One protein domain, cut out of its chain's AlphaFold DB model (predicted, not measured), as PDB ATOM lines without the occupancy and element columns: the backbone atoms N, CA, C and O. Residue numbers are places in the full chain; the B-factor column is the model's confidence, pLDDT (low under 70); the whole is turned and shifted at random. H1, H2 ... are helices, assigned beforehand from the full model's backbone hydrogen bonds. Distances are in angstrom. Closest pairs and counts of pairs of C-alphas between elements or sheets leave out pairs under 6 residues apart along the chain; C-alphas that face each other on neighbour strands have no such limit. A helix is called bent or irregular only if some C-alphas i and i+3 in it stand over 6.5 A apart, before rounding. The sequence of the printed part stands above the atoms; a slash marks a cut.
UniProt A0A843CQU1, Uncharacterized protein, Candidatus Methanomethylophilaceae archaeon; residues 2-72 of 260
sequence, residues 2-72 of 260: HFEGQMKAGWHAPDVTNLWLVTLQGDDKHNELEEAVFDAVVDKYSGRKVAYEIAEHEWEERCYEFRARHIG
ATOM      1  N   HIS A   2     176.062 108.998 109.544       88.25
ATOM      2  CA  HIS A   2     175.098 108.666 110.613       88.25
ATOM      3  C   HIS A   2     173.916 107.799 110.128       88.25
ATOM      4  O   HIS A   2     173.766 106.649 110.546       88.25
ATOM      5  N   PHE A   3     173.134 108.307 109.168       89.69
ATOM      6  CA  PHE A   3     171.988 107.580 108.605       89.69
ATOM      7  C   PHE A   3     172.401 106.334 107.815       89.69
ATOM      8  O   PHE A   3     171.745 105.301 107.899       89.69
ATOM      9  N   GLU A   4     173.543 106.364 107.121       88.19
ATOM     10  CA  GLU A   4     174.104 105.162 106.486       88.19
ATOM     11  C   GLU A   4     174.411 104.055 107.499       88.19
ATOM     12  O   GLU A   4     174.183 102.880 107.209       88.19
ATOM     13  N   GLY A   5     174.939 104.407 108.674       84.62
ATOM     14  CA  GLY A   5     175.190 103.471 109.767       84.62
ATOM     15  C   GLY A   5     173.897 102.831 110.264       84.62
ATOM     16  O   GLY A   5     173.841 101.611 110.418       84.62
ATOM     17  N   GLN A   6     172.837 103.629 110.419       86.88
ATOM     18  CA  GLN A   6     171.504 103.143 110.789       86.88
ATOM     19  C   GLN A   6     170.909 102.211 109.715       86.88
ATOM     20  O   GLN A   6     170.476 101.105 110.041       86.88
ATOM     21  N   MET A   7     170.994 102.572 108.430       87.31
ATOM     22  CA  MET A   7     170.543 101.709 107.325       87.31
ATOM     23  C   MET A   7     171.324 100.392 107.261       87.31
ATOM     24  O   MET A   7     170.742  99.313 107.126       87.31
ATOM     25  N   LYS A   8     172.656 100.439 107.411       83.81
ATOM     26  CA  LYS A   8     173.503  99.231 107.471       83.81
ATOM     27  C   LYS A   8     173.134  98.329 108.651       83.81
ATOM     28  O   LYS A   8     173.320  97.104 108.560       83.81
ATOM     29  N   ALA A   9     172.629  98.937 109.722       80.12
ATOM     30  CA  ALA A   9     172.145  98.275 110.918       80.12
ATOM     31  C   ALA A   9     170.721  97.699 110.782       80.12
ATOM     32  O   ALA A   9     170.276  96.981 111.671       80.12
ATOM     33  N   GLY A  10     170.045  97.936 109.653       83.94
ATOM     34  CA  GLY A  10     168.697  97.431 109.378       83.94
ATOM     35  C   GLY A  10     167.572  98.353 109.846       83.94
ATOM     36  O   GLY A  10     166.413  97.952 109.787       83.94
ATOM     37  N   TRP A  11     167.890  99.572 110.285       84.44
ATOM     38  CA  TRP A  11     166.899 100.573 110.666       84.44
ATOM     39  C   TRP A  11     166.445 101.396 109.465       84.44
ATOM     40  O   TRP A  11     167.221 101.668 108.545       84.44
ATOM     41  N   HIS A  12     165.184 101.827 109.500       84.44
ATOM     42  CA  HIS A  12     164.712 102.881 108.617       84.44
ATOM     43  C   HIS A  12     165.406 104.192 108.997       84.44
ATOM     44  O   HIS A  12     165.429 104.565 110.168       84.44
ATOM     45  N   ALA A  13     165.973 104.875 108.010       86.94
ATOM     46  CA  ALA A  13     166.576 106.185 108.181       86.94
ATOM     47  C   ALA A  13     166.281 107.046 106.945       86.94
ATOM     48  O   ALA A  13     166.144 106.492 105.847       86.94
ATOM     49  N   PRO A  14     166.195 108.378 107.090       89.00
ATOM     50  CA  PRO A  14     165.951 109.268 105.963       89.00
ATOM     51  C   PRO A  14     167.065 109.191 104.907       89.00
ATOM     52  O   PRO A  14     168.248 109.104 105.240       89.00
ATOM     53  N   ASP A  15     166.692 109.296 103.628       88.12
ATOM     54  CA  ASP A  15     167.637 109.356 102.503       88.12
ATOM     55  C   ASP A  15     168.213 110.775 102.343       88.12
ATOM     56  O   ASP A  15     167.888 111.532 101.421       88.12
ATOM     57  N   VAL A  16     169.020 111.180 103.326       88.62
ATOM     58  CA  VAL A  16     169.740 112.459 103.358       88.62
ATOM     59  C   VAL A  16     171.161 112.255 103.868       88.62
ATOM     60  O   VAL A  16     171.443 111.361 104.665       88.62
ATOM     61  N   THR A  17     172.083 113.118 103.438       86.94
ATOM     62  CA  THR A  17     173.469 113.079 103.925       86.94
ATOM     63  C   THR A  17     173.575 113.588 105.362       86.94
ATOM     64  O   THR A  17     174.192 112.934 106.199       86.94
ATOM     65  N   ASN A  18     172.950 114.736 105.632       89.56
ATOM     66  CA  ASN A  18     172.900 115.403 106.928       89.56
ATOM     67  C   ASN A  18     171.467 115.884 107.173       89.56
ATOM     68  O   ASN A  18     170.762 116.227 106.221       89.56
ATOM     69  N   LEU A  19     171.062 115.944 108.437       92.00
ATOM     70  CA  LEU A  19     169.769 116.475 108.848       92.00
ATOM     71  C   LEU A  19     169.986 117.520 109.937       92.00
ATOM     72  O   LEU A  19     170.740 117.288 110.878       92.00
ATOM     73  N   TRP A  20     169.305 118.653 109.805       91.94
ATOM     74  CA  TRP A  20     169.219 119.665 110.847       91.94
ATOM     75  C   TRP A  20     167.777 119.720 111.338       91.94
ATOM     76  O   TRP A  20     166.878 120.094 110.587       91.94
ATOM     77  N   LEU A  21     167.562 119.297 112.583       92.62
ATOM     78  CA  LEU A  21     166.251 119.319 113.216       92.62
ATOM     79  C   LEU A  21     166.086 120.630 113.990       92.62
ATOM     80  O   LEU A  21     166.874 120.929 114.888       92.62
ATOM     81  N   VAL A  22     165.065 121.406 113.631       92.25
ATOM     82  CA  VAL A  22     164.717 122.677 114.280       92.25
ATOM     83  C   VAL A  22     163.307 122.555 114.831       92.25
ATOM     84  O   VAL A  22     162.394 122.169 114.105       92.25
ATOM     85  N   THR A  23     163.129 122.891 116.105       91.75
ATOM     86  CA  THR A  23     161.814 122.919 116.744       91.75
ATOM     87  C   THR A  23     161.435 124.341 117.120       91.75
ATOM     88  O   THR A  23     162.213 125.075 117.729       91.75
ATOM     89  N   LEU A  24     160.224 124.729 116.733       93.25
ATOM     90  CA  LEU A  24     159.629 126.018 117.060       93.25
ATOM     91  C   LEU A  24     158.525 125.781 118.083       93.25
ATOM     92  O   LEU A  24     157.719 124.864 117.938       93.25
ATOM     93  N   GLN A  25     158.516 126.584 119.142       92.56
ATOM     94  CA  GLN A  25     157.527 126.479 120.203       92.56
ATOM     95  C   GLN A  25     156.977 127.864 120.524       92.56
ATOM     96  O   GLN A  25     157.712 128.759 120.935       92.56
ATOM     97  N   GLY A  26     155.663 128.014 120.393       94.06
ATOM     98  CA  GLY A  26     154.984 129.289 120.570       94.06
ATOM     99  C   GLY A  26     153.583 129.270 119.973       94.06
ATOM    100  O   GLY A  26     153.082 128.213 119.596       94.06
ATOM    101  N   ASP A  27     152.969 130.450 119.905       96.56
ATOM    102  CA  ASP A  27     151.727 130.679 119.159       96.56
ATOM    103  C   ASP A  27     151.948 130.448 117.658       96.56
ATOM    104  O   ASP A  27     153.017 130.776 117.135       96.56
ATOM    105  N   ASP A  28     150.927 129.943 116.967       95.38
ATOM    106  CA  ASP A  28     151.000 129.583 115.547       95.38
ATOM    107  C   ASP A  28     151.531 130.733 114.683       95.38
ATOM    108  O   ASP A  28     152.425 130.529 113.865       95.38
ATOM    109  N   LYS A  29     151.092 131.977 114.932       95.06
ATOM    110  CA  LYS A  29     151.552 133.140 114.151       95.06
ATOM    111  C   LYS A  29     153.020 133.461 114.385       95.06
ATOM    112  O   LYS A  29     153.678 134.010 113.506       95.06
ATOM    113  N   HIS A  30     153.525 133.200 115.587       95.31
ATOM    114  CA  HIS A  30     154.938 133.401 115.880       95.31
ATOM    115  C   HIS A  30     155.781 132.312 115.216       95.31
ATOM    116  O   HIS A  30     156.791 132.634 114.598       95.31
ATOM    117  N   ASN A  31     155.325 131.059 115.272       95.69
ATOM    118  CA  ASN A  31     156.007 129.942 114.622       95.69
ATOM    119  C   ASN A  31     156.058 130.131 113.100       95.69
ATOM    120  O   ASN A  31     157.122 129.949 112.527       95.69
ATOM    121  N   GLU A  32     154.973 130.589 112.464       95.44
ATOM    122  CA  GLU A  32     154.949 130.911 111.026       95.44
ATOM    123  C   GLU A  32     156.001 131.970 110.644       95.44
ATOM    124  O   GLU A  32     156.654 131.870 109.603       95.44
ATOM    125  N   LEU A  33     156.191 132.992 111.488       95.50
ATOM    126  CA  LEU A  33     157.196 134.036 111.260       95.50
ATOM    127  C   LEU A  33     158.624 133.501 111.408       95.50
ATOM    128  O   LEU A  33     159.474 133.810 110.575       95.50
ATOM    129  N   GLU A  34     158.892 132.716 112.450       95.75
ATOM    130  CA  GLU A  34     160.208 132.107 112.682       95.75
ATOM    131  C   GLU A  34     160.533 131.063 111.603       95.75
ATOM    132  O   GLU A  34     161.643 131.036 111.074       95.75
ATOM    133  N   GLU A  35     159.556 130.254 111.195       94.50
ATOM    134  CA  GLU A  35     159.697 129.272 110.119       94.50
ATOM    135  C   GLU A  35     160.084 129.944 108.798       94.50
ATOM    136  O   GLU A  35     161.013 129.489 108.134       94.50
ATOM    137  N   ALA A  36     159.478 131.090 108.466       95.00
ATOM    138  CA  ALA A  36     159.862 131.869 107.290       95.00
ATOM    139  C   ALA A  36     161.314 132.388 107.360       95.00
ATOM    140  O   ALA A  36     161.994 132.476 106.332       95.00
ATOM    141  N   VAL A  37     161.815 132.718 108.558       95.62
ATOM    142  CA  VAL A  37     163.227 133.089 108.759       95.62
ATOM    143  C   VAL A  37     164.137 131.888 108.502       95.62
ATOM    144  O   VAL A  37     165.143 132.029 107.802       95.62
ATOM    145  N   PHE A  38     163.788 130.710 109.023       93.38
ATOM    146  CA  PHE A  38     164.558 129.488 108.790       93.38
ATOM    147  C   PHE A  38     164.534 129.055 107.324       93.38
ATOM    148  O   PHE A  38     165.596 128.751 106.785       93.38
ATOM    149  N   ASP A  39     163.382 129.101 106.655       93.69
ATOM    150  CA  ASP A  39     163.258 128.772 105.230       93.69
ATOM    151  C   ASP A  39     164.172 129.679 104.382       93.69
ATOM    152  O   ASP A  39     164.935 129.190 103.546       93.69
ATOM    153  N   ALA A  40     164.225 130.984 104.680       94.81
ATOM    154  CA  ALA A  40     165.138 131.910 104.006       94.81
ATOM    155  C   ALA A  40     166.629 131.592 104.251       94.81
ATOM    156  O   ALA A  40     167.466 131.779 103.361       94.81
ATOM    157  N   VAL A  41     166.987 131.118 105.452       93.94
ATOM    158  CA  VAL A  41     168.352 130.656 105.761       93.94
ATOM    159  C   VAL A  41     168.668 129.377 104.986       93.94
ATOM    160  O   VAL A  41     169.724 129.297 104.358       93.94
ATOM    161  N   VAL A  42     167.762 128.400 104.989       93.12
ATOM    162  CA  VAL A  42     167.912 127.126 104.273       93.12
ATOM    163  C   VAL A  42     168.128 127.376 102.778       93.12
ATOM    164  O   VAL A  42     169.116 126.888 102.226       93.12
ATOM    165  N   ASP A  43     167.294 128.212 102.157       92.88
ATOM    166  CA  ASP A  43     167.407 128.575 100.738       92.88
ATOM    167  C   ASP A  43     168.751 129.243 100.421       92.88
ATOM    168  O   ASP A  43     169.421 128.901  99.441       92.88
ATOM    169  N   LYS A  44     169.201 130.164 101.283       96.06
ATOM    170  CA  LYS A  44     170.484 130.866 101.118       96.06
ATOM    171  C   LYS A  44     171.681 129.912 101.113       96.06
ATOM    172  O   LYS A  44     172.651 130.162 100.396       96.06
ATOM    173  N   TYR A  45     171.633 128.847 101.910       92.44
ATOM    174  CA  TYR A  45     172.724 127.880 102.054       92.44
ATOM    175  C   TYR A  45     172.507 126.595 101.240       92.44
ATOM    176  O   TYR A  45     173.169 125.593 101.496       92.44
ATOM    177  N   SER A  46     171.635 126.631 100.221       91.44
ATOM    178  CA  SER A  46     171.337 125.484  99.338       91.44
ATOM    179  C   SER A  46     170.841 124.239 100.082       91.44
ATOM    180  O   SER A  46     171.007 123.111  99.613       91.44
ATOM    181  N   GLY A  47     170.248 124.436 101.259       90.88
ATOM    182  CA  GLY A  47     169.556 123.384 101.978       90.88
ATOM    183  C   GLY A  47     168.213 123.069 101.324       90.88
ATOM    184  O   GLY A  47     167.761 123.735 100.394       90.88
ATOM    185  N   ARG A  48     167.560 122.024 101.821       91.62
ATOM    186  CA  ARG A  48     166.224 121.636 101.374       91.62
ATOM    187  C   ARG A  48     165.400 121.221 102.577       91.62
ATOM    188  O   ARG A  48     165.817 120.337 103.323       91.62
ATOM    189  N   LYS A  49     164.210 121.800 102.705       90.94
ATOM    190  CA  LYS A  49     163.205 121.340 103.660       90.94
ATOM    191  C   LYS A  49     162.727 119.943 103.269       90.94
ATOM    192  O   LYS A  49     162.345 119.706 102.122       90.94
ATOM    193  N   VAL A  50     162.823 119.005 104.201       91.81
ATOM    194  CA  VAL A  50     162.355 117.628 104.010       91.81
ATOM    195  C   VAL A  50     160.873 117.511 104.366       91.81
ATOM    196  O   VAL A  50     160.281 118.452 104.893       91.81
ATOM    197  N   ALA A  51     160.268 116.368 104.045       92.06
ATOM    198  CA  ALA A  51     158.880 116.091 104.391       92.06
ATOM    199  C   ALA A  51     158.681 116.139 105.919       92.06
ATOM    200  O   ALA A  51     159.563 115.711 106.669       92.06
ATOM    201  N   TYR A  52     157.543 116.666 106.374       91.12
ATOM    202  CA  TYR A  52     157.280 116.876 107.802       91.12
ATOM    203  C   TYR A  52     157.277 115.559 108.588       91.12
ATOM    204  O   TYR A  52     157.749 115.513 109.718       91.12
ATOM    205  N   GLU A  53     156.859 114.463 107.960       93.19
ATOM    206  CA  GLU A  53     156.843 113.120 108.543       93.19
ATOM    207  C   GLU A  53     158.250 112.647 108.945       93.19
ATOM    208  O   GLU A  53     158.409 111.924 109.925       93.19
ATOM    209  N   ILE A  54     159.292 113.084 108.223       92.25
ATOM    210  CA  ILE A  54     160.689 112.817 108.602       92.25
ATOM    211  C   ILE A  54     161.047 113.604 109.865       92.25
ATOM    212  O   ILE A  54     161.703 113.066 110.753       92.25
ATOM    213  N   ALA A  55     160.628 114.869 109.952       90.81
ATOM    214  CA  ALA A  55     160.888 115.697 111.124       90.81
ATOM    215  C   ALA A  55     160.170 115.153 112.369       90.81
ATOM    216  O   ALA A  55     160.780 115.087 113.433       90.81
ATOM    217  N   GLU A  56     158.916 114.718 112.226       92.56
ATOM    218  CA  GLU A  56     158.140 114.089 113.299       92.56
ATOM    219  C   GLU A  56     158.805 112.792 113.776       92.56
ATOM    220  O   GLU A  56     159.098 112.665 114.963       92.56
ATOM    221  N   HIS A  57     159.156 111.888 112.854       91.62
ATOM    222  CA  HIS A  57     159.846 110.639 113.183       91.62
ATOM    223  C   HIS A  57     161.175 110.876 113.915       91.62
ATOM    224  O   HIS A  57     161.415 110.310 114.979       91.62
ATOM    225  N   GLU A  58     162.057 111.728 113.381       90.81
ATOM    226  CA  GLU A  58     163.354 111.981 114.023       90.81
ATOM    227  C   GLU A  58     163.207 112.735 115.353       90.81
ATOM    228  O   GLU A  58     164.016 112.547 116.262       90.81
ATOM    229  N   TRP A  59     162.155 113.541 115.517       91.62
ATOM    230  CA  TRP A  59     161.836 114.154 116.804       91.62
ATOM    231  C   TRP A  59     161.356 113.130 117.836       91.62
ATOM    232  O   TRP A  59     161.783 113.190 118.994       91.62
ATOM    233  N   GLU A  60     160.498 112.186 117.458       91.38
ATOM    234  CA  GLU A  60     160.082 111.080 118.332       91.38
ATOM    235  C   GLU A  60     161.283 110.227 118.764       91.38
ATOM    236  O   GLU A  60     161.398 109.840 119.930       91.38
ATOM    237  N   GLU A  61     162.238 110.050 117.856       88.69
ATOM    238  CA  GLU A  61     163.435 109.229 118.028       88.69
ATOM    239  C   GLU A  61     164.630 109.978 118.647       88.69
ATOM    240  O   GLU A  61     165.698 109.396 118.834       88.69
ATOM    241  N   ARG A  62     164.468 111.247 119.049       86.81
ATOM    242  CA  ARG A  62     165.553 112.101 119.584       86.81
ATOM    243  C   ARG A  62     166.266 111.554 120.828       86.81
ATOM    244  O   ARG A  62     167.363 111.982 121.151       86.81
ATOM    245  N   CYS A  63     165.641 110.636 121.565       84.12
ATOM    246  CA  CYS A  63     166.260 109.976 122.724       84.12
ATOM    247  C   CYS A  63     167.000 108.678 122.346       84.12
ATOM    248  O   CYS A  63     167.617 108.047 123.206       84.12
ATOM    249  N   TYR A  64     166.935 108.279 121.077       84.56
ATOM    250  CA  TYR A  64     167.473 107.041 120.522       84.56
ATOM    251  C   TYR A  64     168.447 107.329 119.368       84.56
ATOM    252  O   TYR A  64     168.535 106.579 118.406       84.56
ATOM    253  N   GLU A  65     169.240 108.395 119.457       78.25
ATOM    254  CA  GLU A  65     170.122 108.838 118.361       78.25
ATOM    255  C   GLU A  65     171.125 107.745 117.920       78.25
ATOM    256  O   GLU A  65     171.479 107.615 116.747       78.25
ATOM    257  N   PHE A  66     171.515 106.864 118.843       81.25
ATOM    258  CA  PHE A  66     172.453 105.758 118.631       81.25
ATOM    259  C   PHE A  66     171.762 104.432 118.246       81.25
ATOM    260  O   PHE A  66     172.144 103.358 118.711       81.25
ATOM    261  N   ARG A  67     170.724 104.465 117.394       82.62
ATOM    262  CA  ARG A  67     170.003 103.260 116.899       82.62
ATOM    263  C   ARG A  67     170.924 102.193 116.301       82.62
ATOM    264  O   ARG A  67     170.671 100.992 116.426       82.62
ATOM    265  N   ALA A  68     172.019 102.624 115.671       79.19
ATOM    266  CA  ALA A  68     172.995 101.717 115.078       79.19
ATOM    267  C   ALA A  68     173.635 100.774 116.114       79.19
ATOM    268  O   ALA A  68     174.047  99.680 115.736       79.19
ATOM    269  N   ARG A  69     173.619 101.114 117.410       74.62
ATOM    270  CA  ARG A  69     174.102 100.272 118.514       74.62
ATOM    271  C   ARG A  69     173.464  98.889 118.558       74.62
ATOM    272  O   ARG A  69     174.061  97.959 119.091       74.62
ATOM    273  N   HIS A  70     172.268  98.728 117.993       72.50
ATOM    274  CA  HIS A  70     171.565  97.446 117.982       72.50
ATOM    275  C   HIS A  70     172.387  96.297 117.365       72.50
ATOM    276  O   HIS A  70     172.242  95.150 117.772       72.50
ATOM    277  N   ILE A  71     173.279  96.584 116.412       66.62
ATOM    278  CA  ILE A  71     174.050  95.552 115.698       66.62
ATOM    279  C   ILE A  71     175.336  95.090 116.387       66.62
ATOM    280  O   ILE A  71     176.034  94.234 115.840       66.62
ATOM    281  N   GLY A  72     175.698  95.634 117.547       59.00
ATOM    282  CA  GLY A  72     176.929  95.209 118.198       59.00
ATOM    283  C   GLY A  72     177.192  95.825 119.561       59.00
ATOM    284  O   GLY A  72     176.805  96.951 119.863       59.00
TER     285      GLY A  72
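This is residues 2 to 72 of the 260 residues of an uncharacterized protein of Candidatus Methanomethylophilaceae archaeon (UniProt A0A843CQU1). A loose, open string of four helices: H2, the longest, is set across one end of the long axis, H1 and H4 lie near each other at the other end, and H3 is between them. A long stretch without a named element, residues 9 to 27, winds from the H1 end to the beginning of H2, and residues 40 to 46 stick out free at the far end of H2. The printed part has 71 residues with four named helices, in the order H1, H2, H3, H4, and no named strand; its class is all helix. The whole is loose, with a radius of gyration of the C-alphas of 14.5 A, and only just elongated, spanning 45 by 26 by 15 A.

H1 is residues 2 to 8, 10.1 A from first to last C-alpha, and begins at C-alpha 2, (175.098, 108.666, 110.613). After residues 9 to 27, H2 takes residues 28 to 44 and measures 24.3 A, from C-alpha 28 at (151.000, 129.583, 115.547) to C-alpha 44 at (170.484, 130.866, 101.118). H3 is residues 52 to 60, 12.3 A long. H4 is residues 67 to 71, 8.8 A long, and ends at C-alpha 71, (174.050, 95.552, 115.698). H4 is neither bent nor irregular, but only just: C-alphas 68 and 71 are 6.3 A apart.

H1 and H4 only just touch, with 3 pairs of C-alphas within 8 A; their closest C-alphas are those of Gln 6 and Ala 68, 4.8 A apart. Their centres are 9.3 A apart. H2 touches no helix, and H3 touches no helix. H1 and H3 are apart, and so are H2 and H4. Helices that follow each other along the printed part are apart too: H1 and H2, H2 and H3, H3 and H4. In H1, H2 and H3 every O i to N i+4 pair is within hydrogen-bond range; in H4 it is 0 of 1, while 2 of 2 O i to N i+3 pairs are within range.

The two C-alphas farthest apart are those of Lys 29 and Gly 72, at 45.8 A, while the first and last printed C-alphas, of His 2 and Gly 72, are 15.6 A apart. The printed part has no cut. The link from H1 to H2 is long, with 19 residues; those from H2 to H3, 7 residues, and from H3 to H4, 6 residues, are short. Residues 40 to 46, of which 40 to 44 belong to H2, stand free. The mean pLDDT of the printed part is 89.1, and residues 71 to 72 are under 70.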